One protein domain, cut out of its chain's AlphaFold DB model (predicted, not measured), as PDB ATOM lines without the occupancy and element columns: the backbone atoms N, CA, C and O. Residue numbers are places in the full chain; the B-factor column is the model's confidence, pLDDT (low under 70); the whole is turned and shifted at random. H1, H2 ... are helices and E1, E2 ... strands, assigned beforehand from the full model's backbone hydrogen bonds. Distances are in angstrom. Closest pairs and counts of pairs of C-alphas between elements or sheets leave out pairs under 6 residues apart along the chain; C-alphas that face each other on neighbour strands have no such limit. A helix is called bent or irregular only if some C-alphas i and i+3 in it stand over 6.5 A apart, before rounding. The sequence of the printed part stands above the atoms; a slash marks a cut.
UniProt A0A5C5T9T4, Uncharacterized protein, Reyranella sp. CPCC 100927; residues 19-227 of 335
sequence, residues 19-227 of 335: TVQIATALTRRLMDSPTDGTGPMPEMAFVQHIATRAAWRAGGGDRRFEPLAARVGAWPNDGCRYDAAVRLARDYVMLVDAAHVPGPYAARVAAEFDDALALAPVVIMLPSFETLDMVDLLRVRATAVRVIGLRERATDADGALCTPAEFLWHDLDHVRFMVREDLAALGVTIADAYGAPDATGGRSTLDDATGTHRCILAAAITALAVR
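What this domain is: This is residues 19 to 227 of the 335 residues of an uncharacterized protein of Reyranella sp. CPCC 100927 (UniProt A0A5C5T9T4). A short pair of parallel strands, E1 and E2, sits in the middle with helices gathered round it: the up-and-down bundle H2, H3 and H4 on one side, H5, H7 and H8 on another, and H1 with H6 on a third. The small hairpin E3 and E4 lies by the first turns of the long helix H7, and a long loop, residues 186 to 216, swings out as far as 33 A from the mean of the C-alphas before it returns to H8. The printed part has 209 residues with eight named helices and four named strands, in the order H1, H2, H3, H4, H5, E1, H6, E2, E3, E4, H7, H8. Its class is mostly helix, with two sheets of two strands each, E1 and E2 parallel, E3 and E4 antiparallel. The whole is compact, with a radius of gyration of the C-alphas of 17.7 A and spans of 55 by 45 by 34 A.

How they stand to each other: Start with H1, residues 19 to 32: its residues 20 to 24 alone touch H6, residues 134 to 141, where the C-alphas of Val 20 and Val 140 are the closest, 5.9 A apart. Next come H2, residues 44 to 59, H3, residues 63 to 73, and H4, residues 82 to 97, a bundle that runs up and down, each helix against the one before it. H2 and H3 form a helical hairpin, closest at the C-alphas of Ala 55 and Ala 69, 5.0 A, with a tilt of 37 degrees, only just steep. H3 and H4 form a second one at a shallow tilt of 13 degrees, closest at the C-alphas of Arg 64 and Leu 95, 7.0 A. Look then at E1, residues 124 to 128, and E2, residues 145 to 149, parallel neighbours with N 126 and O 146 at 2.8 A and N 146 and O 124 at 2.7 A, within hydrogen-bond range. E1, H6 and E2 make a strand-helix-strand unit, two parallel neighbour strands with a helix between them in the chain, and its crossover is right-handed. The closest C-alphas of H4 and E1 are those of Val 86 and Pro 127, 6.6 A apart. E3, residues 155 to 157, and E4, residues 160 to 162, form a hairpin with N 157 and O 160 at 2.9 A. H7, residues 164 to 185, comes closest to E2 at the C-alphas of Asp 171 and Ile 148, 5.4 A. H7 touches H4, H5, residues 110 to 118, and H8, residues 217 to 226; with H4 the closest C-alphas are those of Pro 164 and Asp 97, 5.5 A. H5 and H8 touch at a shallow tilt of 11 degrees, closest at the C-alphas of Asp 115 and Ala 218, 5.5 A. Every O i to N i+4 pair is within hydrogen-bond range in H1, H2, H4, H6 and H7, against 5 of 7 in H3, 3 of 5 in H5 and 4 of 6 in H8.

Where its parts are: Find C-alpha 19 at (159.666, 28.835, 45.255); from there H1 runs 20.1 A to C-alpha 32. H2 measures 21.8 A and H4 22.8 A from first to last C-alpha. H3 and H5 are irregular: C-alphas 64 and 67 are 7.1 A apart, and C-alphas 111 and 114 are 7.2 A apart. E1 and E2 each measure 12.6 A. H7 is the longest helix, 32.0 A from C-alpha 164 at (165.545, 12.271, 52.205). H8 ends at C-alpha 226, (180.389, 30.572, 26.798).

The domain as a whole: Look for the two C-alphas farthest apart at Asn 77 and Ala 199, 57.8 A. The printed part has no cut, and the links H1 to H2, H4 to H5 and H7 to H8 are long. The mean pLDDT of the printed part is 87.9; it is under 70 in residues 33 to 45, 77 to 79 and 104 to 106.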
ATOM      1  N   THR A  19     158.578  29.372  46.079       85.19
ATOM      2  CA  THR A  19     159.666  28.835  45.255       85.19
ATOM      3  C   THR A  19     159.592  29.307  43.796       85.19
ATOM      4  O   THR A  19     160.607  29.735  43.245       85.19
ATOM      5  N   VAL A  20     158.414  29.295  43.161       85.88
ATOM      6  CA  VAL A  20     158.246  29.782  41.777       85.88
ATOM      7  C   VAL A  20     158.493  31.286  41.673       85.88
ATOM      8  O   VAL A  20     159.132  31.746  40.718       85.88
ATOM      9  N   GLN A  21     158.016  32.062  42.648       87.06
ATOM     10  CA  GLN A  21     158.232  33.510  42.684       87.06
ATOM     11  C   GLN A  21     159.728  33.837  42.773       87.06
ATOM     12  O   GLN A  21     160.231  34.636  41.979       87.06
ATOM     13  N   ILE A  22     160.449  33.151  43.667       85.06
ATOM     14  CA  ILE A  22     161.906  33.249  43.795       85.06
ATOM     15  C   ILE A  22     162.598  32.848  42.487       85.06
ATOM     16  O   ILE A  22     163.413  33.608  41.966       85.06
ATOM     17  N   ALA A  23     162.254  31.690  41.914       86.38
ATOM     18  CA  ALA A  23     162.864  31.193  40.681       86.38
ATOM     19  C   ALA A  23     162.716  32.184  39.511       86.38
ATOM     20  O   ALA A  23     163.655  32.427  38.740       86.38
ATOM     21  N   THR A  24     161.541  32.804  39.415       85.75
ATOM     22  CA  THR A  24     161.232  33.827  38.412       85.75
ATOM     23  C   THR A  24     162.044  35.102  38.646       85.75
ATOM     24  O   THR A  24     162.613  35.649  37.698       85.75
ATOM     25  N   ALA A  25     162.121  35.575  39.893       85.38
ATOM     26  CA  ALA A  25     162.881  36.769  40.255       85.38
ATOM     27  C   ALA A  25     164.384  36.591  39.986       85.38
ATOM     28  O   ALA A  25     164.990  37.432  39.317       85.38
ATOM     29  N   LEU A  26     164.957  35.461  40.407       83.00
ATOM     30  CA  LEU A  26     166.346  35.084  40.141       83.00
ATOM     31  C   LEU A  26     166.646  35.058  38.645       83.00
ATOM     32  O   LEU A  26     167.628  35.646  38.197       83.00
ATOM     33  N   THR A  27     165.771  34.438  37.854       84.06
ATOM     34  CA  THR A  27     165.950  34.372  36.399       84.06
ATOM     35  C   THR A  27     165.973  35.759  35.770       84.06
ATOM     36  O   THR A  27     166.841  36.030  34.947       84.06
ATOM     37  N   ARG A  28     165.083  36.670  36.185       83.38
ATOM     38  CA  ARG A  28     165.108  38.065  35.710       83.38
ATOM     39  C   ARG A  28     166.395  38.778  36.120       83.38
ATOM     40  O   ARG A  28     167.030  39.403  35.280       83.38
ATOM     41  N   ARG A  29     166.852  38.608  37.362       80.88
ATOM     42  CA  ARG A  29     168.115  39.205  37.824       80.88
ATOM     43  C   ARG A  29     169.319  38.729  37.005       80.88
ATOM     44  O   ARG A  29     170.168  39.544  36.655       80.88
ATOM     45  N   LEU A  30     169.374  37.438  36.670       76.75
ATOM     46  CA  LEU A  30     170.423  36.870  35.814       76.75
ATOM     47  C   LEU A  30     170.426  37.466  34.398       76.75
ATOM     48  O   LEU A  30     171.479  37.485  33.757       76.75
ATOM     49  N   MET A  31     169.277  37.961  33.921       76.12
ATOM     50  CA  MET A  31     169.170  38.702  32.660       76.12
ATOM     51  C   MET A  31     169.671  40.140  32.788       76.12
ATOM     52  O   MET A  31     170.384  40.613  31.906       76.12
ATOM     53  N   ASP A  32     169.275  40.828  33.861       79.75
ATOM     54  CA  ASP A  32     169.477  42.272  34.013       79.75
ATOM     55  C   ASP A  32     170.907  42.629  34.433       79.75
ATOM     56  O   ASP A  32     171.415  43.700  34.103       79.75
ATOM     57  N   SER A  33     171.583  41.732  35.152       69.31
ATOM     58  CA  SER A  33     172.953  41.943  35.606       69.31
ATOM     59  C   SER A  33     173.756  40.652  35.491       69.31
ATOM     60  O   SER A  33     173.670  39.787  36.369       69.31
ATOM     61  N   PRO A  34     174.596  40.505  34.450       60.38
ATOM     62  CA  PRO A  34     175.476  39.358  34.307       60.38
ATOM     63  C   PRO A  34     176.684  39.447  35.256       60.38
ATOM     64  O   PRO A  34     177.800  39.101  34.873       60.38
ATOM     65  N   THR A  35     176.484  39.893  36.499       55.97
ATOM     66  CA  THR A  35     177.518  39.818  37.535       55.97
ATOM     67  C   THR A  35     177.978  38.370  37.700       55.97
ATOM     68  O   THR A  35     177.284  37.410  37.346       55.97
ATOM     69  N   ASP A  36     179.197  38.225  38.183       59.66
ATOM     70  CA  ASP A  36     179.968  37.011  38.450       59.66
ATOM     71  C   ASP A  36     179.331  36.052  39.478       59.66
ATOM     72  O   ASP A  36     179.941  35.057  39.853       59.66
ATOM     73  N   GLY A  37     178.089  36.300  39.912       52.88
ATOM     74  CA  GLY A  37     177.359  35.425  40.833       52.88
ATOM     75  C   GLY A  37     177.885  35.444  42.269       52.88
ATOM     76  O   GLY A  37     177.420  34.660  43.089       52.88
ATOM     77  N   THR A  38     178.843  36.324  42.575       51.16
ATOM     78  CA  THR A  38     179.500  36.419  43.887       51.16
ATOM     79  C   THR A  38     178.847  37.447  44.813       51.16
ATOM     80  O   THR A  38     179.081  37.416  46.020       51.16
ATOM     81  N   GLY A  39     178.009  38.339  44.274       54.97
ATOM     82  CA  GLY A  39     177.245  39.292  45.073       54.97
ATOM     83  C   GLY A  39     176.188  38.600  45.947       54.97
ATOM     84  O   GLY A  39     175.703  37.525  45.584       54.97
ATOM     85  N   PRO A  40     175.783  39.216  47.072       54.12
ATOM     86  CA  PRO A  40     174.771  38.649  47.953       54.12
ATOM     87  C   PRO A  40     173.495  38.322  47.161       54.12
ATOM     88  O   PRO A  40     172.955  39.148  46.403       54.12
ATOM     89  N   MET A  41     173.039  37.075  47.284       58.22
ATOM     90  CA  MET A  41     171.732  36.666  46.782       58.22
ATOM     91  C   MET A  41     170.679  37.127  47.801       58.22
ATOM     92  O   MET A  41     170.766  36.735  48.964       58.22
ATOM     93  N   PRO A  42     169.713  37.983  47.416       51.91
ATOM     94  CA  PRO A  42     168.674  38.488  48.307       51.91
ATOM     95  C   PRO A  42     167.789  37.369  48.872       51.91
ATOM     96  O   PRO A  42     167.064  37.591  49.836       51.91
ATOM     97  N   GLU A  43     167.885  36.143  48.356       60.31
ATOM     98  CA  GLU A  43     167.141  34.982  48.835       60.31
ATOM     99  C   GLU A  43     167.771  34.279  50.051       60.31
ATOM    100  O   GLU A  43     167.681  33.061  50.200       60.31
ATOM    101  N   MET A  44     168.313  35.047  50.999       61.69
ATOM    102  CA  MET A  44     168.698  34.558  52.332       61.69
ATOM    103  C   MET A  44     167.544  33.878  53.094       61.69
ATOM    104  O   MET A  44     167.793  33.177  54.069       61.69
ATOM    105  N   ALA A  45     166.293  34.028  52.652       68.25
ATOM    106  CA  ALA A  45     165.135  33.388  53.269       68.25
ATOM    107  C   ALA A  45     165.238  31.848  53.301       68.25
ATOM    108  O   ALA A  45     164.952  31.244  54.335       68.25
ATOM    109  N   PHE A  46     165.695  31.186  52.224       74.75
ATOM    110  CA  PHE A  46     165.819  29.715  52.243       74.75
ATOM    111  C   PHE A  46     166.973  29.262  53.146       74.75
ATOM    112  O   PHE A  46     166.860  28.272  53.870       74.75
ATOM    113  N   VAL A  47     168.065  30.028  53.153       74.44
ATOM    114  CA  VAL A  47     169.191  29.838  54.068       74.44
ATOM    115  C   VAL A  47     168.727  29.932  55.515       74.44
ATOM    116  O   VAL A  47     169.005  29.034  56.307       74.44
ATOM    117  N   GLN A  48     168.001  30.999  55.851       76.62
ATOM    118  CA  GLN A  48     167.449  31.229  57.182       76.62
ATOM    119  C   GLN A  48     166.500  30.099  57.585       76.62
ATOM    120  O   GLN A  48     166.479  29.702  58.748       76.62
ATOM    121  N   HIS A  49     165.764  29.526  56.633       82.62
ATOM    122  CA  HIS A  49     164.899  28.378  56.890       82.62
ATOM    123  C   HIS A  49     165.689  27.112  57.246       82.62
ATOM    124  O   HIS A  49     165.397  26.475  58.259       82.62
ATOM    125  N   ILE A  50     166.727  26.763  56.474       83.56
ATOM    126  CA  ILE A  50     167.605  25.613  56.777       83.56
ATOM    127  C   ILE A  50     168.324  25.826  58.112       83.56
ATOM    128  O   ILE A  50     168.369  24.927  58.949       83.56
ATOM    129  N   ALA A  51     168.839  27.032  58.330       81.62
ATOM    130  CA  ALA A  51     169.461  27.463  59.572       81.62
ATOM    131  C   ALA A  51     168.548  27.283  60.786       81.62
ATOM    132  O   ALA A  51     168.940  26.653  61.768       81.62
ATOM    133  N   THR A  52     167.322  27.799  60.702       86.50
ATOM    134  CA  THR A  52     166.320  27.703  61.770       86.50
ATOM    135  C   THR A  52     166.009  26.243  62.081       86.50
ATOM    136  O   THR A  52     165.950  25.859  63.247       86.50
ATOM    137  N   ARG A  53     165.881  25.398  61.052       89.88
ATOM    138  CA  ARG A  53     165.661  23.956  61.220       89.88
ATOM    139  C   ARG A  53     166.849  23.251  61.874       89.88
ATOM    140  O   ARG A  53     166.645  22.477  62.807       89.88
ATOM    141  N   ALA A  54     168.077  23.532  61.435       86.31
ATOM    142  CA  ALA A  54     169.288  22.967  62.030       86.31
ATOM    143  C   ALA A  54     169.443  23.381  63.503       86.31
ATOM    144  O   ALA A  54     169.690  22.533  64.359       86.31
ATOM    145  N   ALA A  55     169.223  24.663  63.811       86.31
ATOM    146  CA  ALA A  55     169.252  25.183  65.175       86.31
ATOM    147  C   ALA A  55     168.159  24.555  66.054       86.31
ATOM    148  O   ALA A  55     168.434  24.161  67.185       86.31
ATOM    149  N   TRP A  56     166.942  24.394  65.525       90.56
ATOM    150  CA  TRP A  56     165.847  23.729  66.231       90.56
ATOM    151  C   TRP A  56     166.173  22.265  66.560       90.56
ATOM    152  O   TRP A  56     165.980  21.839  67.697       90.56
ATOM    153  N   ARG A  57     166.734  21.502  65.609       90.50
ATOM    154  CA  ARG A  57     167.177  20.112  65.837       90.50
ATOM    155  C   ARG A  57     168.273  20.023  66.900       90.50
ATOM    156  O   ARG A  57     168.178  19.181  67.791       90.50
ATOM    157  N   ALA A  58     169.268  20.909  66.829       88.69
ATOM    158  CA  ALA A  58     170.349  20.975  67.809       88.69
ATOM    159  C   ALA A  58     169.816  21.306  69.217       88.69
ATOM    160  O   ALA A  58     170.128  20.605  70.178       88.69
ATOM    161  N   GLY A  59     168.937  22.309  69.333       88.25
ATOM    162  CA  GLY A  59     168.281  22.674  70.596       88.25
ATOM    163  C   GLY A  59     167.343  21.593  71.144       88.25
ATOM    164  O   GLY A  59     167.156  21.495  72.354       88.25
ATOM    165  N   GLY A  60     166.798  20.743  70.268       89.94
ATOM    166  CA  GLY A  60     166.000  19.564  70.615       89.94
ATOM    167  C   GLY A  60     166.810  18.344  71.073       89.94
ATOM    168  O   GLY A  60     166.222  17.288  71.293       89.94
ATOM    169  N   GLY A  61     168.136  18.462  71.212       89.56
ATOM    170  CA  GLY A  61     169.015  17.413  71.738       89.56
ATOM    171  C   GLY A  61     169.697  16.532  70.686       89.56
ATOM    172  O   GLY A  61     170.503  15.675  71.054       89.56
ATOM    173  N   ASP A  62     169.445  16.741  69.388       92.56
ATOM    174  CA  ASP A  62     170.169  16.036  68.326       92.56
ATOM    175  C   ASP A  62     171.489  16.751  68.008       92.56
ATOM    176  O   ASP A  62     171.588  17.583  67.100       92.56
ATOM    177  N   ARG A  63     172.527  16.403  68.777       93.12
ATOM    178  CA  ARG A  63     173.855  17.034  68.693       93.12
ATOM    179  C   ARG A  63     174.519  16.924  67.322       93.12
ATOM    180  O   ARG A  63     175.423  17.696  67.021       93.12
ATOM    181  N   ARG A  64     174.063  16.012  66.455       94.12
ATOM    182  CA  ARG A  64     174.584  15.884  65.085       94.12
ATOM    183  C   ARG A  64     174.405  17.175  64.282       94.12
ATOM    184  O   ARG A  64     175.208  17.442  63.395       94.12
ATOM    185  N   PHE A  65     173.391  17.985  64.608       94.06
ATOM    186  CA  PHE A  65     173.104  19.253  63.931       94.06
ATOM    187  C   PHE A  65     173.881  20.456  64.495       94.06
ATOM    188  O   PHE A  65     173.892  21.507  63.851       94.06
ATOM    189  N   GLU A  66     174.568  20.329  65.640       92.81
ATOM    190  CA  GLU A  66     175.345  21.426  66.248       92.81
ATOM    191  C   GLU A  66     176.394  22.026  65.291       92.81
ATOM    192  O   GLU A  66     176.438  23.253  65.174       92.81
ATOM    193  N   PRO A  67     177.183  21.235  64.526       92.75
ATOM    194  CA  PRO A  67     178.144  21.798  63.578       92.75
ATOM    195  C   PRO A  67     177.486  22.614  62.457       92.75
ATOM    196  O   PRO A  67     178.050  23.613  62.010       92.75
ATOM    197  N   LEU A  68     176.291  22.220  61.998       90.81
ATOM    198  CA  LEU A  68     175.550  22.979  60.984       90.81
ATOM    199  C   LEU A  68     175.008  24.287  61.562       90.81
ATOM    200  O   LEU A  68     175.151  25.333  60.930       90.81
ATOM    201  N   ALA A  69     174.444  24.245  62.771       88.00
ATOM    202  CA  ALA A  69     173.971  25.439  63.466       88.00
ATOM    203  C   ALA A  69     175.118  26.434  63.725       88.00
ATOM    204  O   ALA A  69     174.971  27.627  63.462       88.00
ATOM    205  N   ALA A  70     176.287  25.945  64.153       88.50
ATOM    206  CA  ALA A  70     177.477  26.767  64.365       88.50
ATOM    207  C   ALA A  70     177.994  27.403  63.063       88.50
ATOM    208  O   ALA A  70     178.322  28.589  63.052       88.50
ATOM    209  N   ARG A  71     178.019  26.650  61.950       88.31
ATOM    210  CA  ARG A  71     178.398  27.178  60.626       88.31
ATOM    211  C   ARG A  71     177.525  28.357  60.215       88.31
ATOM    212  O   ARG A  71     178.065  29.353  59.754       88.31
ATOM    213  N   VAL A  72     176.210  28.246  60.397       84.06
ATOM    214  CA  VAL A  72     175.274  29.343  60.115       84.06
ATOM    215  C   VAL A  72     175.503  30.516  61.060       84.06
ATOM    216  O   VAL A  72     175.532  31.652  60.605       84.06
ATOM    217  N   GLY A  73     175.671  30.266  62.362       82.06
ATOM    218  CA  GLY A  73     175.906  31.329  63.344       82.06
ATOM    219  C   GLY A  73     177.181  32.137  63.080       82.06
ATOM    220  O   GLY A  73     177.278  33.280  63.513       82.06
ATOM    221  N   ALA A  74     178.140  31.560  62.351       84.25
ATOM    222  CA  ALA A  74     179.357  32.229  61.904       84.25
ATOM    223  C   ALA A  74     179.200  32.984  60.570       84.25
ATOM    224  O   ALA A  74     180.166  33.594  60.107       84.25
ATOM    225  N   TRP A  75     178.037  32.922  59.911       81.94
ATOM    226  CA  TRP A  75     177.828  33.642  58.657       81.94
ATOM    227  C   TRP A  75     177.723  35.147  58.903       81.94
ATOM    228  O   TRP A  75     177.054  35.571  59.846       81.94
ATOM    229  N   PRO A  76     178.393  35.958  58.070       72.50
ATOM    230  CA  PRO A  76     178.277  37.404  58.136       72.50
ATOM    231  C   PRO A  76     176.819  37.885  58.060       72.50
ATOM    232  O   PRO A  76     175.970  37.266  57.416       72.50
ATOM    233  N   ASN A  77     176.526  39.028  58.688       69.94
ATOM    234  CA  ASN A  77     175.185  39.628  58.659       69.94
ATOM    235  C   ASN A  77     174.751  40.048  57.242       69.94
ATOM    236  O   ASN A  77     173.557  40.141  56.967       69.94
ATOM    237  N   ASP A  78     175.708  40.301  56.346       62.28
ATOM    238  CA  ASP A  78     175.506  40.583  54.920       62.28
ATOM    239  C   ASP A  78     175.283  39.318  54.070       62.28
ATOM    240  O   ASP A  78     175.032  39.414  52.868       62.28
ATOM    241  N   GLY A  79     175.280  38.138  54.698       68.25
ATOM    242  CA  GLY A  79     174.841  36.879  54.110       68.25
ATOM    243  C   GLY A  79     175.954  35.845  53.967       68.25
ATOM    244  O   GLY A  79     177.004  35.902  54.600       68.25
ATOM    245  N   CYS A  80     175.700  34.845  53.127       78.00
ATOM    246  CA  CYS A  80     176.635  33.760  52.855       78.00
ATOM    247  C   CYS A  80     176.829  33.565  51.352       78.00
ATOM    248  O   CYS A  80     176.019  34.006  50.533       78.00
ATOM    249  N   ARG A  81     177.906  32.867  50.985       83.44
ATOM    250  CA  ARG A  81     178.123  32.461  49.596       83.44
ATOM    251  C   ARG A  81     177.068  31.437  49.174       83.44
ATOM    252  O   ARG A  81     176.767  30.508  49.923       83.44
ATOM    253  N   TYR A  82     176.564  31.573  47.952       85.94
ATOM    254  CA  TYR A  82     175.553  30.682  47.379       85.94
ATOM    255  C   TYR A  82     175.932  29.191  47.470       85.94
ATOM    256  O   TYR A  82     175.140  28.371  47.929       85.94
ATOM    257  N   ASP A  83     177.157  28.828  47.095       89.44
ATOM    258  CA  ASP A  83     177.617  27.440  47.142       89.44
ATOM    259  C   ASP A  83     177.674  26.898  48.577       89.44
ATOM    260  O   ASP A  83     177.307  25.749  48.825       89.44
ATOM    261  N   ALA A  84     178.055  27.737  49.545       89.44
ATOM    262  CA  ALA A  84     178.028  27.379  50.960       89.44
ATOM    263  C   ALA A  84     176.596  27.136  51.471       89.44
ATOM    264  O   ALA A  84     176.377  26.187  52.228       89.44
ATOM    265  N   ALA A  85     175.625  27.942  51.026       88.44
ATOM    266  CA  ALA A  85     174.206  27.770  51.336       88.44
ATOM    267  C   ALA A  85     173.646  26.441  50.821       88.44
ATOM    268  O   ALA A  85     173.008  25.696  51.566       88.44
ATOM    269  N   VAL A  86     173.907  26.115  49.557       91.94
ATOM    270  CA  VAL A  86     173.394  24.879  48.958       91.94
ATOM    271  C   VAL A  86     174.091  23.645  49.541       91.94
ATOM    272  O   VAL A  86     173.431  22.642  49.818       91.94
ATOM    273  N   ARG A  87     175.397  23.720  49.838       94.81
ATOM    274  CA  ARG A  87     176.103  22.656  50.575       94.81
ATOM    275  C   ARG A  87     175.543  22.458  51.982       94.81
ATOM    276  O   ARG A  87     175.393  21.317  52.399       94.81
ATOM    277  N   LEU A  88     175.185  23.533  52.695       92.88
ATOM    278  CA  LEU A  88     174.513  23.426  53.995       92.88
ATOM    279  C   LEU A  88     173.180  22.668  53.876       92.88
ATOM    280  O   LEU A  88     172.899  21.813  54.711       92.88
ATOM    281  N   ALA A  89     172.388  22.944  52.833       93.81
ATOM    282  CA  ALA A  89     171.127  22.245  52.572       93.81
ATOM    283  C   ALA A  89     171.327  20.735  52.375       93.81
ATOM    284  O   ALA A  89     170.642  19.927  52.999       93.81
ATOM    285  N   ARG A  90     172.309  20.362  51.543       96.06
ATOM    286  CA  ARG A  90     172.711  18.963  51.351       96.06
ATOM    287  C   ARG A  90     173.124  18.334  52.677       96.06
ATOM    288  O   ARG A  90     172.602  17.285  53.033       96.06
ATOM    289  N   ASP A  91     174.046  18.966  53.402       95.88
ATOM    290  CA  ASP A  91     174.587  18.426  54.652       95.88
ATOM    291  C   ASP A  91     173.479  18.221  55.695       95.88
ATOM    292  O   ASP A  91     173.460  17.203  56.385       95.88
ATOM    293  N   TYR A  92     172.515  19.147  55.767       94.88
ATOM    294  CA  TYR A  92     171.319  19.002  56.596       94.88
ATOM    295  C   TYR A  92     170.544  17.728  56.246       94.88
ATOM    296  O   TYR A  92     170.252  16.925  57.133       94.88
ATOM    297  N   VAL A  93     170.244  17.517  54.962       95.25
ATOM    298  CA  VAL A  93     169.505  16.332  54.508       95.25
ATOM    299  C   VAL A  93     170.290  15.052  54.777       95.25
ATOM    300  O   VAL A  93     169.693  14.094  55.250       95.25
ATOM    301  N   MET A  94     171.613  15.033  54.583       95.38
ATOM    302  CA  MET A  94     172.435  13.852  54.890       95.38
ATOM    303  C   MET A  94     172.380  13.471  56.381       95.38
ATOM    304  O   MET A  94     172.335  12.289  56.718       95.38
ATOM    305  N   LEU A  95     172.341  14.451  57.293       94.81
ATOM    306  CA  LEU A  95     172.196  14.174  58.729       94.81
ATOM    307  C   LEU A  95     170.813  13.628  59.094       94.81
ATOM    308  O   LEU A  95     170.703  12.737  59.941       94.81
ATOM    309  N   VAL A  96     169.760  14.157  58.465       92.19
ATOM    310  CA  VAL A  96     168.400  13.617  58.603       92.19
ATOM    311  C   VAL A  96     168.341  12.184  58.065       92.19
ATOM    312  O   VAL A  96     167.746  11.303  58.690       92.19
ATOM    313  N   ASP A  97     168.972  11.946  56.920       91.94
ATOM    314  CA  ASP A  97     168.964  10.672  56.214       91.94
ATOM    315  C   ASP A  97     169.667   9.556  56.983       91.94
ATOM    316  O   ASP A  97     169.215   8.424  56.936       91.94
ATOM    317  N   ALA A  98     170.680   9.874  57.795       87.81
ATOM    318  CA  ALA A  98     171.417   8.892  58.598       87.81
ATOM    319  C   ALA A  98     170.547   8.054  59.565       87.81
ATOM    320  O   ALA A  98     171.029   7.081  60.139       87.81
ATOM    321  N   ALA A  99     169.282   8.436  59.781       83.44
ATOM    322  CA  ALA A  99     168.297   7.666  60.544       83.44
ATOM    323  C   ALA A  99     167.415   6.730  59.685       83.44
ATOM    324  O   ALA A  99     166.545   6.052  60.231       83.44
ATOM    325  N   HIS A 100     167.592   6.709  58.363       83.50
ATOM    326  CA  HIS A 100     166.769   5.969  57.410       83.50
ATOM    327  C   HIS A 100     167.507   4.733  56.880       83.50
ATOM    328  O   HIS A 100     168.732   4.702  56.782       83.50
ATOM    329  N   VAL A 101     166.741   3.696  56.534       79.94
ATOM    330  CA  VAL A 101     167.258   2.547  55.782       79.94
ATOM    331  C   VAL A 101     167.316   2.953  54.308       79.94
ATOM    332  O   VAL A 101     166.296   3.439  53.816       79.94
ATOM    333  N   PRO A 102     168.453   2.768  53.607       75.81
ATOM    334  CA  PRO A 102     168.552   3.089  52.187       75.81
ATOM    335  C   PRO A 102     167.456   2.398  51.373       75.81
ATOM    336  O   PRO A 102     167.176   1.213  51.578       75.81
ATOM    337  N   GLY A 103     166.839   3.150  50.468       71.25
ATOM    338  CA  GLY A 103     165.870   2.647  49.510       71.25
ATOM    339  C   GLY A 103     166.542   2.105  48.242       71.25
ATOM    340  O   GLY A 103     167.741   1.804  48.218       71.25
ATOM    341  N   PRO A 104     165.767   1.915  47.161       67.81
ATOM    342  CA  PRO A 104     166.279   1.393  45.896       67.81
ATOM    343  C   PRO A 104     167.017   2.446  45.053       67.81
ATOM    344  O   PRO A 104     167.581   2.098  44.011       67.81
ATOM    345  N   TYR A 105     166.991   3.727  45.436       69.38
ATOM    346  CA  TYR A 105     167.560   4.794  44.620       69.38
ATOM    347  C   TYR A 105     169.043   4.968  44.956       69.38
ATOM    348  O   TYR A 105     169.434   5.654  45.895       69.38
ATOM    349  N   ALA A 106     169.916   4.357  44.155       67.06
ATOM    350  CA  ALA A 106     171.351   4.574  44.300       67.06
ATOM    351  C   ALA A 106     171.695   6.060  44.084       67.06
ATOM    352  O   ALA A 106     171.211   6.681  43.136       67.06
ATOM    353  N   ALA A 107     172.593   6.605  44.912       76.88
ATOM    354  CA  ALA A 107     173.115   7.976  44.837       76.88
ATOM    355  C   ALA A 107     174.033   8.209  43.613       76.88
ATOM    356  O   ALA A 107     175.120   8.778  43.712       76.88
ATOM    357  N   ARG A 108     173.596   7.756  42.435       83.19
ATOM    358  CA  ARG A 108     174.351   7.681  41.180       83.19
ATOM    359  C   ARG A 108     174.872   9.022  40.680       83.19
ATOM    360  O   ARG A 108     175.873   9.063  39.979       83.19
ATOM    361  N   VAL A 109     174.190  10.103  41.046       89.69
ATOM    362  CA  VAL A 109     174.524  11.474  40.643       89.69
ATOM    363  C   VAL A 109     175.184  12.291  41.750       89.69
ATOM    364  O   VAL A 109     175.512  13.450  41.522       89.69
ATOM    365  N   ALA A 110     175.412  11.727  42.943       92.12
ATOM    366  CA  ALA A 110     175.974  12.487  44.064       92.12
ATOM    367  C   ALA A 110     177.357  13.082  43.740       92.12
ATOM    368  O   ALA A 110     177.685  14.171  44.209       92.12
ATOM    369  N   ALA A 111     178.138  12.402  42.893       91.75
ATOM    370  CA  ALA A 111     179.431  12.886  42.415       91.75
ATOM    371  C   ALA A 111     179.329  14.165  41.555       91.75
ATOM    372  O   ALA A 111     180.282  14.933  41.509       91.75
ATOM    373  N   GLU A 112     178.175  14.430  40.929       95.19
ATOM    374  CA  GLU A 112     177.948  15.610  40.082       95.19
ATOM    375  C   GLU A 112     177.428  16.828  40.872       95.19
ATOM    376  O   GLU A 112     177.181  17.884  40.290       95.19
ATOM    377  N   PHE A 113     177.243  16.728  42.195       96.62
ATOM    378  CA  PHE A 113     176.673  17.824  42.991       96.62
ATOM    379  C   PHE A 113     177.523  19.102  42.929       96.62
ATOM    380  O   PHE A 113     176.992  20.207  42.818       96.62
ATOM    381  N   ASP A 114     178.846  18.958  42.976       96.50
ATOM    382  CA  ASP A 114     179.762  20.099  42.934       96.50
ATOM    383  C   ASP A 114     179.844  20.712  41.531       96.50
ATOM    384  O   ASP A 114     179.900  21.937  41.404       96.50
ATOM    385  N   ASP A 115     179.740  19.889  40.486       97.06
ATOM    386  CA  ASP A 115     179.625  20.365  39.105       97.06
ATOM    387  C   ASP A 115     178.324  21.146  38.898       97.06
ATOM    388  O   ASP A 115     178.325  22.197  38.260       97.06
ATOM    389  N   ALA A 116     177.217  20.687  39.493       96.75
ATOM    390  CA  ALA A 116     175.944  21.397  39.455       96.75
ATOM    391  C   ALA A 116     176.026  22.779  40.125       96.75
ATOM    392  O   ALA A 116     175.434  23.740  39.632       96.75
ATOM    393  N   LEU A 117     176.792  22.914  41.215       95.44
ATOM    394  CA  LEU A 117     177.057  24.215  41.843       95.44
ATOM    395  C   LEU A 117     177.894  25.126  40.944       95.44
ATOM    396  O   LEU A 117     177.642  26.332  40.898       95.44
ATOM    397  N   ALA A 118     178.854  24.559  40.214       95.88
ATOM    398  CA  ALA A 118     179.726  25.288  39.297       95.88
ATOM    399  C   ALA A 118     179.011  25.802  38.032       95.88
ATOM    400  O   ALA A 118     179.579  26.605  37.295       95.88
ATOM    401  N   LEU A 119     177.759  25.395  37.784       95.44
ATOM    402  CA  LEU A 119     176.926  25.973  36.721       95.44
ATOM    403  C   LEU A 119     176.473  27.408  37.028       95.44
ATOM    404  O   LEU A 119     176.042  28.129  36.120       95.44
ATOM    405  N   ALA A 120     176.544  27.836  38.290       93.00
ATOM    406  CA  ALA A 120     176.251  29.210  38.661       93.00
ATOM    407  C   ALA A 120     177.285  30.177  38.042       93.00
ATOM    408  O   ALA A 120     178.466  29.850  37.945       93.00
ATOM    409  N   PRO A 121     176.872  31.385  37.618       90.50
ATOM    410  CA  PRO A 121     175.532  31.953  37.762       90.50
ATOM    411  C   PRO A 121     174.575  31.626  36.601       90.50
ATOM    412  O   PRO A 121     173.515  32.232  36.514       90.50
ATOM    413  N   VAL A 122     174.928  30.743  35.662       92.56
ATOM    414  CA  VAL A 122     174.083  30.474  34.480       92.56
ATOM    415  C   VAL A 122     172.865  29.629  34.848       92.56
ATOM    416  O   VAL A 122     171.762  29.895  34.377       92.56
ATOM    417  N   VAL A 123     173.064  28.640  35.717       95.12
ATOM    418  CA  VAL A 123     172.006  27.811  36.297       95.12
ATOM    419  C   VAL A 123     172.156  27.844  37.812       95.12
ATOM    420  O   VAL A 123     173.253  27.651  38.332       95.12
ATOM    421  N   ILE A 124     171.060  28.104  38.522       93.06
ATOM    422  CA  ILE A 124     171.051  28.209  39.987       93.06
ATOM    423  C   ILE A 124     170.261  27.043  40.560       93.06
ATOM    424  O   ILE A 124     169.100  26.856  40.211       93.06
ATOM    425  N   MET A 125     170.859  26.275  41.461       94.50
ATOM    426  CA  MET A 125     170.140  25.303  42.275       94.50
ATOM    427  C   MET A 125     169.445  26.010  43.436       94.50
ATOM    428  O   MET A 125     170.061  26.792  44.154       94.50
ATOM    429  N   LEU A 126     168.167  25.718  43.644       93.00
ATOM    430  CA  LEU A 126     167.375  26.290  44.726       93.00
ATOM    431  C   LEU A 126     166.863  25.171  45.637       93.00
ATOM    432  O   LEU A 126     165.885  24.505  45.291       93.00
ATOM    433  N   PRO A 127     167.499  24.950  46.799       93.94
ATOM    434  CA  PRO A 127     166.998  24.004  47.783       93.94
ATOM    435  C   PRO A 127     165.638  24.453  48.332       93.94
ATOM    436  O   PRO A 127     165.502  25.603  48.753       93.94
ATOM    437  N   SER A 128     164.641  23.566  48.372       92.69
ATOM    438  CA  SER A 128     163.305  23.899  48.890       92.69
ATOM    439  C   SER A 128     162.644  22.745  49.643       92.69
ATOM    440  O   SER A 128     162.646  21.607  49.189       92.69
ATOM    441  N   PHE A 129     162.027  23.047  50.789       91.62
ATOM    442  CA  PHE A 129     161.136  22.115  51.497       91.62
ATOM    443  C   PHE A 129     159.689  22.181  50.991       91.62
ATOM    444  O   PHE A 129     158.851  21.411  51.456       91.62
ATOM    445  N   GLU A 130     159.376  23.118  50.096       92.06
ATOM    446  CA  GLU A 130     158.034  23.281  49.549       92.06
ATOM    447  C   GLU A 130     157.668  22.068  48.680       92.06
ATOM    448  O   GLU A 130     158.501  21.516  47.953       92.06
ATOM    449  N   THR A 131     156.415  21.626  48.782       91.44
ATOM    450  CA  THR A 131     155.851  20.657  47.844       91.44
ATOM    451  C   THR A 131     155.314  21.438  46.659       91.44
ATOM    452  O   THR A 131     154.393  22.234  46.821       91.44
ATOM    453  N   LEU A 132     155.900  21.219  45.487       92.56
ATOM    454  CA  LEU A 132     155.478  21.863  44.249       92.56
ATOM    455  C   LEU A 132     154.516  20.948  43.502       92.56
ATOM    456  O   LEU A 132     154.779  19.753  43.358       92.56
ATOM    457  N   ASP A 133     153.413  21.511  43.024       93.12
ATOM    458  CA  ASP A 133     152.512  20.794  42.130       93.12
ATOM    459  C   ASP A 133     153.066  20.751  40.691       93.12
ATOM    460  O   ASP A 133     154.122  21.307  40.372       93.12
ATOM    461  N   MET A 134     152.346  20.083  39.786       94.19
ATOM    462  CA  MET A 134     152.765  19.980  38.382       94.19
ATOM    463  C   MET A 134     152.892  21.342  37.690       94.19
ATOM    464  O   MET A 134     153.745  21.506  36.818       94.19
ATOM    465  N   VAL A 135     152.041  22.311  38.034       95.75
ATOM    466  CA  VAL A 135     152.046  23.645  37.421       95.75
ATOM    467  C   VAL A 135     153.280  24.416  37.873       95.75
ATOM    468  O   VAL A 135     153.964  25.024  37.047       95.75
ATOM    469  N   ASP A 136     153.607  24.344  39.155       96.00
ATOM    470  CA  ASP A 136     154.798  24.963  39.715       96.00
ATOM    471  C   ASP A 136     156.079  24.331  39.169       96.00
ATOM    472  O   ASP A 136     156.990  25.053  38.756       96.00
ATOM    473  N   LEU A 137     156.138  23.000  39.055       96.25
ATOM    474  CA  LEU A 137     157.278  22.301  38.450       96.25
ATOM    475  C   LEU A 137     157.468  22.675  36.971       96.25
ATOM    476  O   LEU A 137     158.603  22.873  36.528       96.25
ATOM    477  N   LEU A 138     156.377  22.842  36.215       97.31
ATOM    478  CA  LEU A 138     156.422  23.341  34.837       97.31
ATOM    479  C   LEU A 138     156.963  24.770  34.758       97.31
ATOM    480  O   LEU A 138     157.807  25.064  33.906       97.31
ATOM    481  N   ARG A 139     156.505  25.655  35.648       96.50
ATOM    482  CA  ARG A 139     156.985  27.040  35.715       96.50
ATOM    483  C   ARG A 139     158.468  27.088  36.056       96.50
ATOM    484  O   ARG A 139     159.220  27.705  35.311       96.50
ATOM    485  N   VAL A 140     158.908  26.388  37.104       95.75
ATOM    486  CA  VAL A 140     160.328  26.314  37.493       95.75
ATOM    487  C   VAL A 140     161.185  25.762  36.356       95.75
ATOM    488  O   VAL A 140     162.224  26.350  36.051       95.75
ATOM    489  N   ARG A 141     160.750  24.689  35.677       97.19
ATOM    490  CA  ARG A 141     161.474  24.111  34.529       97.19
ATOM    491  C   ARG A 141     161.763  25.146  33.443       97.19
ATOM    492  O   ARG A 141     162.796  25.061  32.778       97.19
ATOM    493  N   ALA A 142     160.866  26.107  33.255       97.12
ATOM    494  CA  ALA A 142     160.984  27.153  32.251       97.12
ATOM    495  C   ALA A 142     161.967  28.280  32.628       97.12
ATOM    496  O   ALA A 142     162.210  29.171  31.814       97.12
ATOM    497  N   THR A 143     162.522  28.254  33.842       96.25
ATOM    498  CA  THR A 143     163.444  29.267  34.382       96.25
ATOM    499  C   THR A 143     164.909  28.817  34.316       96.25
ATOM    500  O   THR A 143     165.191  27.673  33.970       96.25
ATOM    501  N   ALA A 144     165.864  29.678  34.692       94.12
ATOM    502  CA  ALA A 144     167.272  29.287  34.887       94.12
ATOM    503  C   ALA A 144     167.538  28.643  36.266       94.12
ATOM    504  O   ALA A 144     168.669  28.279  36.588       94.12
ATOM    505  N   VAL A 145     166.498  28.509  37.092       94.44
ATOM    506  CA  VAL A 145     166.577  27.945  38.436       94.44
ATOM    507  C   VAL A 145     166.151  26.482  38.414       94.44
ATOM    508  O   VAL A 145     165.212  26.084  37.725       94.44
ATOM    509  N   ARG A 146     166.874  25.651  39.151       96.00
ATOM    510  CA  ARG A 146     166.665  24.214  39.267       96.00
ATOM    511  C   ARG A 146     166.369  23.915  40.723       96.00
ATOM    512  O   ARG A 146     167.248  24.016  41.573       96.00
ATOM    513  N   VAL A 147     165.108  23.640  41.025       95.06
ATOM    514  CA  VAL A 147     164.719  23.336  42.400       95.06
ATOM    515  C   VAL A 147     165.246  21.959  42.766       95.06
ATOM    516  O   VAL A 147     165.125  21.022  41.984       95.06
ATOM    517  N   ILE A 148     165.836  21.874  43.951       95.56
ATOM    518  CA  ILE A 148     166.258  20.626  44.567       95.56
ATOM    519  C   ILE A 148     165.420  20.452  45.832       95.56
ATOM    520  O   ILE A 148     165.507  21.254  46.767       95.56
ATOM    521  N   GLY A 149     164.571  19.437  45.854       94.69
ATOM    522  CA  GLY A 149     163.675  19.155  46.958       94.69
ATOM    523  C   GLY A 149     164.418  18.658  48.191       94.69
ATOM    524  O   GLY A 149     165.274  17.777  48.136       94.69
ATOM    525  N   LEU A 150     164.056  19.224  49.335       95.19
ATOM    526  CA  LEU A 150     164.505  18.807  50.653       95.19
ATOM    527  C   LEU A 150     163.342  18.131  51.373       95.19
ATOM    528  O   LEU A 150     162.203  18.613  51.356       95.19
ATOM    529  N   ARG A 151     163.626  17.009  52.031       94.75
ATOM    530  CA  ARG A 151     162.643  16.239  52.796       94.75
ATOM    531  C   ARG A 151     163.198  15.915  54.170       94.75
ATOM    532  O   ARG A 151     164.405  15.828  54.362       94.75
ATOM    533  N   GLU A 152     162.305  15.773  55.143       93.44
ATOM    534  CA  GLU A 152     162.684  15.369  56.506       93.44
ATOM    535  C   GLU A 152     162.291  13.931  56.844       93.44
ATOM    536  O   GLU A 152     162.581  13.435  57.930       93.44
ATOM    537  N   ARG A 153     161.572  13.292  55.924       93.00
ATOM    538  CA  ARG A 153     161.030  11.944  56.029       93.00
ATOM    539  C   ARG A 153     161.081  11.316  54.648       93.00
ATOM    540  O   ARG A 153     161.063  12.046  53.654       93.00
ATOM    541  N   ALA A 154     161.096   9.991  54.608       92.06
ATOM    542  CA  ALA A 154     160.920   9.274  53.359       92.06
ATOM    543  C   ALA A 154     159.603   9.686  52.674       92.06
ATOM    544  O   ALA A 154     158.594   9.928  53.343       92.06
ATOM    545  N   THR A 155     159.631   9.812  51.352       91.38
ATOM    546  CA  THR A 155     158.497  10.260  50.538       91.38
ATOM    547  C   THR A 155     158.565   9.627  49.155       91.38
ATOM    548  O   THR A 155     159.643   9.227  48.719       91.38
ATOM    549  N   ASP A 156     157.428   9.521  48.474       88.25
ATOM    550  CA  ASP A 156     157.387   8.915  47.148       88.25
ATOM    551  C   ASP A 156     157.990   9.848  46.088       88.25
ATOM    552  O   ASP A 156     157.637  11.027  45.996       88.25
ATOM    553  N   ALA A 157     158.880   9.296  45.267       88.38
ATOM    554  CA  ALA A 157     159.389   9.888  44.037       88.38
ATOM    555  C   ALA A 157     159.468   8.794  42.967       88.38
ATOM    556  O   ALA A 157     159.873   7.665  43.239       88.38
ATOM    557  N   ASP A 158     159.027   9.101  41.750       85.12
ATOM    558  CA  ASP A 158     159.005   8.157  40.631       85.12
ATOM    559  C   ASP A 158     158.362   6.780  40.927       85.12
ATOM    560  O   ASP A 158     158.769   5.738  40.406       85.12
ATOM    561  N   GLY A 159     157.317   6.768  41.762       83.50
ATOM    562  CA  GLY A 159     156.598   5.548  42.138       83.50
ATOM    563  C   GLY A 159     157.365   4.630  43.098       83.50
ATOM    564  O   GLY A 159     156.993   3.463  43.239       83.50
ATOM    565  N   ALA A 160     158.423   5.130  43.741       85.88
ATOM    566  CA  ALA A 160     159.160   4.443  44.791       85.88
ATOM    567  C   ALA A 160     159.287   5.329  46.036       85.88
ATOM    568  O   ALA A 160     159.417   6.547  45.939       85.88
ATOM    569  N   LEU A 161     159.300   4.699  47.210       88.94
ATOM    570  CA  LEU A 161     159.597   5.395  48.454       88.94
ATOM    571  C   LEU A 161     161.094   5.724  48.494       88.94
ATOM    572  O   LEU A 161     161.924   4.814  48.495       88.94
ATOM    573  N   CYS A 162     161.416   7.011  48.552       91.50
ATOM    574  CA  CYS A 162     162.777   7.520  48.635       91.50
ATOM    575  C   CYS A 162     163.061   8.074  50.028       91.50
ATOM    576  O   CYS A 162     162.231   8.779  50.609       91.50
ATOM    577  N   THR A 163     164.250   7.810  50.561       94.94
ATOM    578  CA  THR A 163     164.759   8.519  51.738       94.94
ATOM    579  C   THR A 163     165.004  10.006  51.423       94.94
ATOM    580  O   THR A 163     165.041  10.406  50.254       94.94
ATOM    581  N   PRO A 164     165.182  10.875  52.435       95.38
ATOM    582  CA  PRO A 164     165.545  12.271  52.205       95.38
ATOM    583  C   PRO A 164     166.750  12.489  51.279       95.38
ATOM    584  O   PRO A 164     166.692  13.358  50.408       95.38
ATOM    585  N   ALA A 165     167.829  11.715  51.442       95.44
ATOM    586  CA  ALA A 165     168.998  11.810  50.569       95.44
ATOM    587  C   ALA A 165     168.689  11.330  49.149       95.44
ATOM    588  O   ALA A 165     169.091  11.972  48.183       95.44
ATOM    589  N   GLU A 166     167.951  10.232  49.011       94.75
ATOM    590  CA  GLU A 166     167.536   9.719  47.707       94.75
ATOM    591  C   GLU A 166     166.682  10.726  46.938       94.75
ATOM    592  O   GLU A 166     166.912  10.924  45.750       94.75
ATOM    593  N   PHE A 167     165.765  11.423  47.615       95.00
ATOM    594  CA  PHE A 167     164.951  12.475  47.004       95.00
ATOM    595  C   PHE A 167     165.814  13.640  46.489       95.00
ATOM    596  O   PHE A 167     165.629  14.117  45.370       95.00
ATOM    597  N   LEU A 168     166.810  14.066  47.276       96.00
ATOM    598  CA  LEU A 168     167.776  15.095  46.874       96.00
ATOM    599  C   LEU A 168     168.529  14.692  45.593       96.00
ATOM    600  O   LEU A 168     168.702  15.502  44.680       96.00
ATOM    601  N   TRP A 169     168.991  13.441  45.528       95.44
ATOM    602  CA  TRP A 169     169.733  12.916  44.381       95.44
ATOM    603  C   TRP A 169     168.847  12.649  43.171       95.44
ATOM    604  O   TRP A 169     169.288  12.879  42.050       95.44
ATOM    605  N   HIS A 170     167.600  12.246  43.382       94.38
ATOM    606  CA  HIS A 170     166.587  12.184  42.338       94.38
ATOM    607  C   HIS A 170     166.417  13.541  41.647       94.38
ATOM    608  O   HIS A 170     166.504  13.627  40.422       94.38
ATOM    609  N   ASP A 171     166.276  14.620  42.414       96.31
ATOM    610  CA  ASP A 171     166.112  15.948  41.824       96.31
ATOM    611  C   ASP A 171     167.391  16.427  41.124       96.31
ATOM    612  O   ASP A 171     167.320  17.025  40.050       96.31
ATOM    613  N   LEU A 172     168.576  16.104  41.657       96.44
ATOM    614  CA  LEU A 172     169.846  16.373  40.972       96.44
ATOM    615  C   LEU A 172     169.954  15.630  39.625       96.44
ATOM    616  O   LEU A 172     170.503  16.170  38.660       96.44
ATOM    617  N   ASP A 173     169.405  14.417  39.531       95.12
ATOM    618  CA  ASP A 173     169.337  13.648  38.285       95.12
ATOM    619  C   ASP A 173     168.461  14.356  37.240       95.12
ATOM    620  O   ASP A 173     168.845  14.460  36.075       95.12
ATOM    621  N   HIS A 174     167.341  14.954  37.657       95.81
ATOM    622  CA  HIS A 174     166.557  15.833  36.783       95.81
ATOM    623  C   HIS A 174     167.362  17.054  36.332       95.81
ATOM    624  O   HIS A 174     167.372  17.380  35.145       95.81
ATOM    625  N   VAL A 175     168.099  17.709  37.238       96.56
ATOM    626  CA  VAL A 175     168.904  18.895  36.896       96.56
ATOM    627  C   VAL A 175     169.879  18.618  35.759       96.56
ATOM    628  O   VAL A 175     169.938  19.407  34.810       96.56
ATOM    629  N   ARG A 176     170.618  17.504  35.808       95.81
ATOM    630  CA  ARG A 176     171.601  17.201  34.759       95.81
ATOM    631  C   ARG A 176     170.962  16.974  33.391       95.81
ATOM    632  O   ARG A 176     171.502  17.444  32.389       95.81
ATOM    633  N   PHE A 177     169.786  16.347  33.333       96.69
ATOM    634  CA  PHE A 177     169.060  16.184  32.075       96.69
ATOM    635  C   PHE A 177     168.459  17.502  31.588       96.69
ATOM    636  O   PHE A 177     168.575  17.811  30.405       96.69
ATOM    637  N   MET A 178     167.912  18.340  32.474       98.25
ATOM    638  CA  MET A 178     167.420  19.668  32.091       98.25
ATOM    639  C   MET A 178     168.534  20.538  31.501       98.25
ATOM    640  O   MET A 178     168.326  21.197  30.484       98.25
ATOM    641  N   VAL A 179     169.727  20.515  32.101       98.00
ATOM    642  CA  VAL A 179     170.911  21.228  31.595       98.00
ATOM    643  C   VAL A 179     171.340  20.697  30.229       98.00
ATOM    644  O   VAL A 179     171.615  21.486  29.322       98.00
ATOM    645  N   ARG A 180     171.362  19.370  30.053       97.88
ATOM    646  CA  ARG A 180     171.658  18.741  28.761       97.88
ATOM    647  C   ARG A 180     170.678  19.186  27.681       97.88
ATOM    648  O   ARG A 180     171.112  19.583  26.604       97.88
ATOM    649  N   GLU A 181     169.379  19.123  27.955       98.31
ATOM    650  CA  GLU A 181     168.348  19.486  26.979       98.31
ATOM    651  C   GLU A 181     168.367  20.986  26.658       98.31
ATOM    652  O   GLU A 181     168.201  21.365  25.498       98.31
ATOM    653  N   ASP A 182     168.673  21.843  27.637       98.44
ATOM    654  CA  ASP A 182     168.878  23.272  27.389       98.44
ATOM    655  C   ASP A 182     170.083  23.520  26.470       98.44
ATOM    656  O   ASP A 182     170.012  24.346  25.560       98.44
ATOM    657  N   LEU A 183     171.188  22.797  26.663       98.31
ATOM    658  CA  LEU A 183     172.349  22.862  25.772       98.31
ATOM    659  C   LEU A 183     172.034  22.314  24.375       98.31
ATOM    660  O   LEU A 183     172.431  22.931  23.383       98.31
ATOM    661  N   ALA A 184     171.261  21.231  24.278       98.12
ATOM    662  CA  ALA A 184     170.808  20.676  23.005       98.12
ATOM    663  C   ALA A 184     169.930  21.675  22.235       98.12
ATOM    664  O   ALA A 184     170.110  21.856  21.030       98.12
ATOM    665  N   ALA A 185     169.051  22.404  22.932       98.12
ATOM    666  CA  ALA A 185     168.265  23.499  22.361       98.12
ATOM    667  C   ALA A 185     169.138  24.655  21.829       98.12
ATOM    668  O   ALA A 185     168.720  25.392  20.937       98.12
ATOM    669  N   LEU A 186     170.362  24.800  22.346       97.88
ATOM    670  CA  LEU A 186     171.376  25.754  21.882       97.88
ATOM    671  C   LEU A 186     172.350  25.156  20.850       97.88
ATOM    672  O   LEU A 186     173.364  25.785  20.532       97.88
ATOM    673  N   GLY A 187     172.074  23.954  20.337       97.81
ATOM    674  CA  GLY A 187     172.911  23.274  19.346       97.81
ATOM    675  C   GLY A 187     174.200  22.673  19.913       97.81
ATOM    676  O   GLY A 187     175.156  22.478  19.165       97.81
ATOM    677  N   VAL A 188     174.261  22.407  21.220       97.88
ATOM    678  CA  VAL A 188     175.393  21.738  21.874       97.88
ATOM    679  C   VAL A 188     174.983  20.341  22.305       97.88
ATOM    680  O   VAL A 188     174.088  20.169  23.127       97.88
ATOM    681  N   THR A 189     175.680  19.334  21.793       96.19
ATOM    682  CA  THR A 189     175.474  17.950  22.211       96.19
ATOM    683  C   THR A 189     176.352  17.631  23.415       96.19
ATOM    684  O   THR A 189     177.576  17.707  23.332       96.19
ATOM    685  N   ILE A 190     175.720  17.236  24.516       94.62
ATOM    686  CA  ILE A 190     176.365  16.543  25.634       94.62
ATOM    687  C   ILE A 190     175.884  15.092  25.586       94.62
ATOM    688  O   ILE A 190     174.714  14.841  25.288       94.62
ATOM    689  N   ALA A 191     176.790  14.143  25.825       92.31
ATOM    690  CA  ALA A 191     176.452  12.724  25.810       92.31
ATOM    691  C   ALA A 191     175.318  12.411  26.801       92.31
ATOM    692  O   ALA A 191     175.201  13.037  27.856       92.31
ATOM    693  N   ASP A 192     174.475  11.439  26.452       91.31
ATOM    694  CA  ASP A 192     173.481  10.926  27.388       91.31
ATOM    695  C   ASP A 192     174.197  10.173  28.522       91.31
ATOM    696  O   ASP A 192     175.127   9.402  28.277       91.31
ATOM    697  N   ALA A 193     173.779  10.405  29.770       90.06
ATOM    698  CA  ALA A 193     174.290   9.653  30.911       90.06
ATOM    699  C   ALA A 193     173.899   8.170  30.809       90.06
ATOM    700  O   ALA A 193     174.632   7.296  31.273       90.06
ATOM    701  N   TYR A 194     172.761   7.880  30.171       87.88
ATOM    702  CA  TYR A 194     172.393   6.536  29.758       87.88
ATOM    703  C   TYR A 194     173.175   6.168  28.497       87.88
ATOM    704  O   TYR A 194     173.018   6.799  27.453       87.88
ATOM    705  N   GLY A 195     174.009   5.134  28.597       83.75
ATOM    706  CA  GLY A 195     174.755   4.603  27.462       83.75
ATOM    707  C   GLY A 195     173.847   4.069  26.348       83.75
ATOM    708  O   GLY A 195     172.612   4.105  26.426       83.75
ATOM    709  N   ALA A 196     174.475   3.540  25.297       85.94
ATOM    710  CA  ALA A 196     173.750   2.824  24.257       85.94
ATOM    711  C   ALA A 196     172.930   1.665  24.869       85.94
ATOM    712  O   ALA A 196     173.335   1.116  25.896       85.94
ATOM    713  N   PRO A 197     171.786   1.297  24.264       86.81
ATOM    714  CA  PRO A 197     171.049   0.117  24.689       86.81
ATOM    715  C   PRO A 197     171.941  -1.127  24.656       86.81
ATOM    716  O   PRO A 197     172.661  -1.344  23.681       86.81
ATOM    717  N   ASP A 198     171.877  -1.935  25.707       84.00
ATOM    718  CA  ASP A 198     172.519  -3.241  25.765       84.00
ATOM    719  C   ASP A 198     171.759  -4.279  24.916       84.00
ATOM    720  O   ASP A 198     170.753  -3.983  24.263       84.00
ATOM    721  N   ALA A 199     172.230  -5.529  24.927       84.38
ATOM    722  CA  ALA A 199     171.612  -6.624  24.176       84.38
ATOM    723  C   ALA A 199     170.155  -6.922  24.590       84.38
ATOM    724  O   ALA A 199     169.423  -7.556  23.832       84.38
ATOM    725  N   THR A 200     169.724  -6.470  25.771       82.75
ATOM    726  CA  THR A 200     168.342  -6.589  26.262       82.75
ATOM    727  C   THR A 200     167.496  -5.350  25.953       82.75
ATOM    728  O   THR A 200     166.304  -5.316  26.258       82.75
ATOM    729  N   GLY A 201     168.095  -4.326  25.336       82.94
ATOM    730  CA  GLY A 201     167.481  -3.019  25.119       82.94
ATOM    731  C   GLY A 201     167.479  -2.128  26.366       82.94
ATOM    732  O   GLY A 201     166.935  -1.021  26.320       82.94
ATOM    733  N   GLY A 202     168.083  -2.584  27.467       84.19
ATOM    734  CA  GLY A 202     168.272  -1.815  28.690       84.19
ATOM    735  C   GLY A 202     169.312  -0.719  28.490       84.19
ATOM    736  O   GLY A 202     170.229  -0.858  27.689       84.19
ATOM    737  N   ARG A 203     169.182   0.404  29.201       87.56
ATOM    738  CA  ARG A 203     170.224   1.438  29.226       87.56
ATOM    739  C   ARG A 203     170.770   1.573  30.635       87.56
ATOM    740  O   ARG A 203     170.001   1.712  31.583       87.56
ATOM    741  N   SER A 204     172.091   1.588  30.755       87.06
ATOM    742  CA  SER A 204     172.786   1.762  32.028       87.06
ATOM    743  C   SER A 204     173.418   3.144  32.119       87.06
ATOM    744  O   SER A 204     173.898   3.687  31.123       87.06
ATOM    745  N   THR A 205     173.451   3.703  33.327       88.88
ATOM    746  CA  THR A 205     174.275   4.885  33.623       88.88
ATOM    747  C   THR A 205     175.702   4.516  34.002       88.88
ATOM    748  O   THR A 205     176.539   5.407  34.079       88.88
ATOM    749  N   LEU A 206     175.996   3.232  34.223       89.25
ATOM    750  CA  LEU A 206     177.346   2.756  34.499       89.25
ATOM    751  C   LEU A 206     178.162   2.719  33.211       89.25
ATOM    752  O   LEU A 206     177.686   2.266  32.167       89.25
ATOM    753  N   ASP A 207     179.379   3.228  33.304       87.19
ATOM    754  CA  ASP A 207     180.420   3.078  32.309       87.19
ATOM    755  C   ASP A 207     181.065   1.693  32.439       87.19
ATOM    756  O   ASP A 207     181.569   1.334  33.503       87.19
ATOM    757  N   ASP A 208     181.041   0.913  31.359       86.81
ATOM    758  CA  ASP A 208     181.460  -0.494  31.381       86.81
ATOM    759  C   ASP A 208     182.962  -0.664  31.659       86.81
ATOM    760  O   ASP A 208     183.382  -1.704  32.163       86.81
ATOM    761  N   ALA A 209     183.778   0.348  31.344       88.12
ATOM    762  CA  ALA A 209     185.224   0.293  31.540       88.12
ATOM    763  C   ALA A 209     185.626   0.617  32.985       88.12
ATOM    764  O   ALA A 209     186.576   0.039  33.510       88.12
ATOM    765  N   THR A 210     184.920   1.547  33.627       88.38
ATOM    766  CA  THR A 210     185.268   2.054  34.964       88.38
ATOM    767  C   THR A 210     184.379   1.509  36.079       88.38
ATOM    768  O   THR A 210     184.749   1.595  37.247       88.38
ATOM    769  N   GLY A 211     183.196   0.985  35.747       87.56
ATOM    770  CA  GLY A 211     182.168   0.604  36.717       87.56
ATOM    771  C   GLY A 211     181.555   1.795  37.463       87.56
ATOM    772  O   GLY A 211     180.878   1.600  38.470       87.56
ATOM    773  N   THR A 212     181.797   3.027  37.002       88.12
ATOM    774  CA  THR A 212     181.305   4.260  37.636       88.12
ATOM    775  C   THR A 212     180.142   4.864  36.858       88.12
ATOM    776  O   THR A 212     179.973   4.604  35.668       88.12
ATOM    777  N   HIS A 213     179.306   5.669  37.515       91.00
ATOM    778  CA  HIS A 213     178.230   6.373  36.822       91.00
ATOM    779  C   HIS A 213     178.789   7.472  35.912       91.00
ATOM    780  O   HIS A 213     179.614   8.286  36.328       91.00
ATOM    781  N   ARG A 214     178.299   7.523  34.669       91.56
ATOM    782  CA  ARG A 214     178.636   8.573  33.707       91.56
ATOM    783  C   ARG A 214     178.184   9.928  34.242       91.56
ATOM    784  O   ARG A 214     176.999  10.118  34.526       91.56
ATOM    785  N   CYS A 215     179.143  10.845  34.326       92.06
ATOM    786  CA  CYS A 215     178.937  12.228  34.734       92.06
ATOM    787  C   CYS A 215     178.851  13.131  33.499       92.06
ATOM    788  O   CYS A 215     179.660  12.986  32.579       92.06
ATOM    789  N   ILE A 216     177.887  14.055  33.458       93.62
ATOM    790  CA  ILE A 216     177.655  14.906  32.276       93.62
ATOM    791  C   ILE A 216     177.737  16.403  32.580       93.62
ATOM    792  O   ILE A 216     177.955  17.198  31.662       93.62
ATOM    793  N   LEU A 217     177.602  16.807  33.844       95.94
ATOM    794  CA  LEU A 217     177.582  18.219  34.215       95.94
ATOM    795  C   LEU A 217     178.938  18.910  34.072       95.94
ATOM    796  O   LEU A 217     178.966  20.053  33.618       95.94
ATOM    797  N   ALA A 218     180.053  18.223  34.334       95.19
ATOM    798  CA  ALA A 218     181.393  18.776  34.118       95.19
ATOM    799  C   ALA A 218     181.576  19.334  32.691       95.19
ATOM    800  O   ALA A 218     182.084  20.440  32.498       95.19
ATOM    801  N   ALA A 219     181.089  18.608  31.676       94.12
ATOM    802  CA  ALA A 219     181.141  19.047  30.280       94.12
ATOM    803  C   ALA A 219     180.196  20.232  29.987       94.12
ATOM    804  O   ALA A 219     180.454  21.036  29.086       94.12
ATOM    805  N   ALA A 220     179.108  20.366  30.751       96.44
ATOM    806  CA  ALA A 220     178.132  21.436  30.590       96.44
ATOM    807  C   ALA A 220     178.627  22.793  31.122       96.44
ATOM    808  O   ALA A 220     178.244  23.821  30.558       96.44
ATOM    809  N   ILE A 221     179.494  22.814  32.146       95.81
ATOM    810  CA  ILE A 221     179.986  24.046  32.797       95.81
ATOM    811  C   ILE A 221     180.586  25.013  31.768       95.81
ATOM    812  O   ILE A 221     180.105  26.137  31.600       95.81
ATOM    813  N   THR A 222     181.602  24.574  31.020       92.31
ATOM    814  CA  THR A 222     182.262  25.426  30.018       92.31
ATOM    815  C   THR A 222     181.311  25.795  28.880       92.31
ATOM    816  O   THR A 222     181.303  26.938  28.415       92.31
ATOM    817  N   ALA A 223     180.475  24.849  28.441       95.75
ATOM    818  CA  ALA A 223     179.539  25.069  27.344       95.75
ATOM    819  C   ALA A 223     178.507  26.162  27.663       95.75
ATOM    820  O   ALA A 223     178.234  27.009  26.803       95.75
ATOM    821  N   LEU A 224     177.971  26.157  28.890       94.88
ATOM    822  CA  LEU A 224     177.027  27.155  29.388       94.88
ATOM    823  C   LEU A 224     177.701  28.492  29.675       94.88
ATOM    824  O   LEU A 224     177.136  29.521  29.311       94.88
ATOM    825  N   ALA A 225     178.909  28.503  30.245       91.56
ATOM    826  CA  ALA A 225     179.644  29.742  30.504       91.56
ATOM    827  C   ALA A 225     179.829  30.572  29.218       91.56
ATOM    828  O   ALA A 225     179.503  31.759  29.187       91.56
ATOM    829  N   VAL A 226     180.239  29.926  28.118       93.69
ATOM    830  CA  VAL A 226     180.389  30.572  26.798       93.69
ATOM    831  C   VAL A 226     179.043  31.025  26.214       93.69
ATOM    832  O   VAL A 226     178.979  31.984  25.447       93.69
ATOM    833  N   ARG A 227     177.942  30.355  26.575       95.44
ATOM    834  CA  ARG A 227     176.597  30.587  26.020       95.44
ATOM    835  C   ARG A 227     175.647  31.290  26.975       95.44
ATOM    836  O   ARG A 227     174.451  31.335  26.689       95.44
TER     837      ARG A 227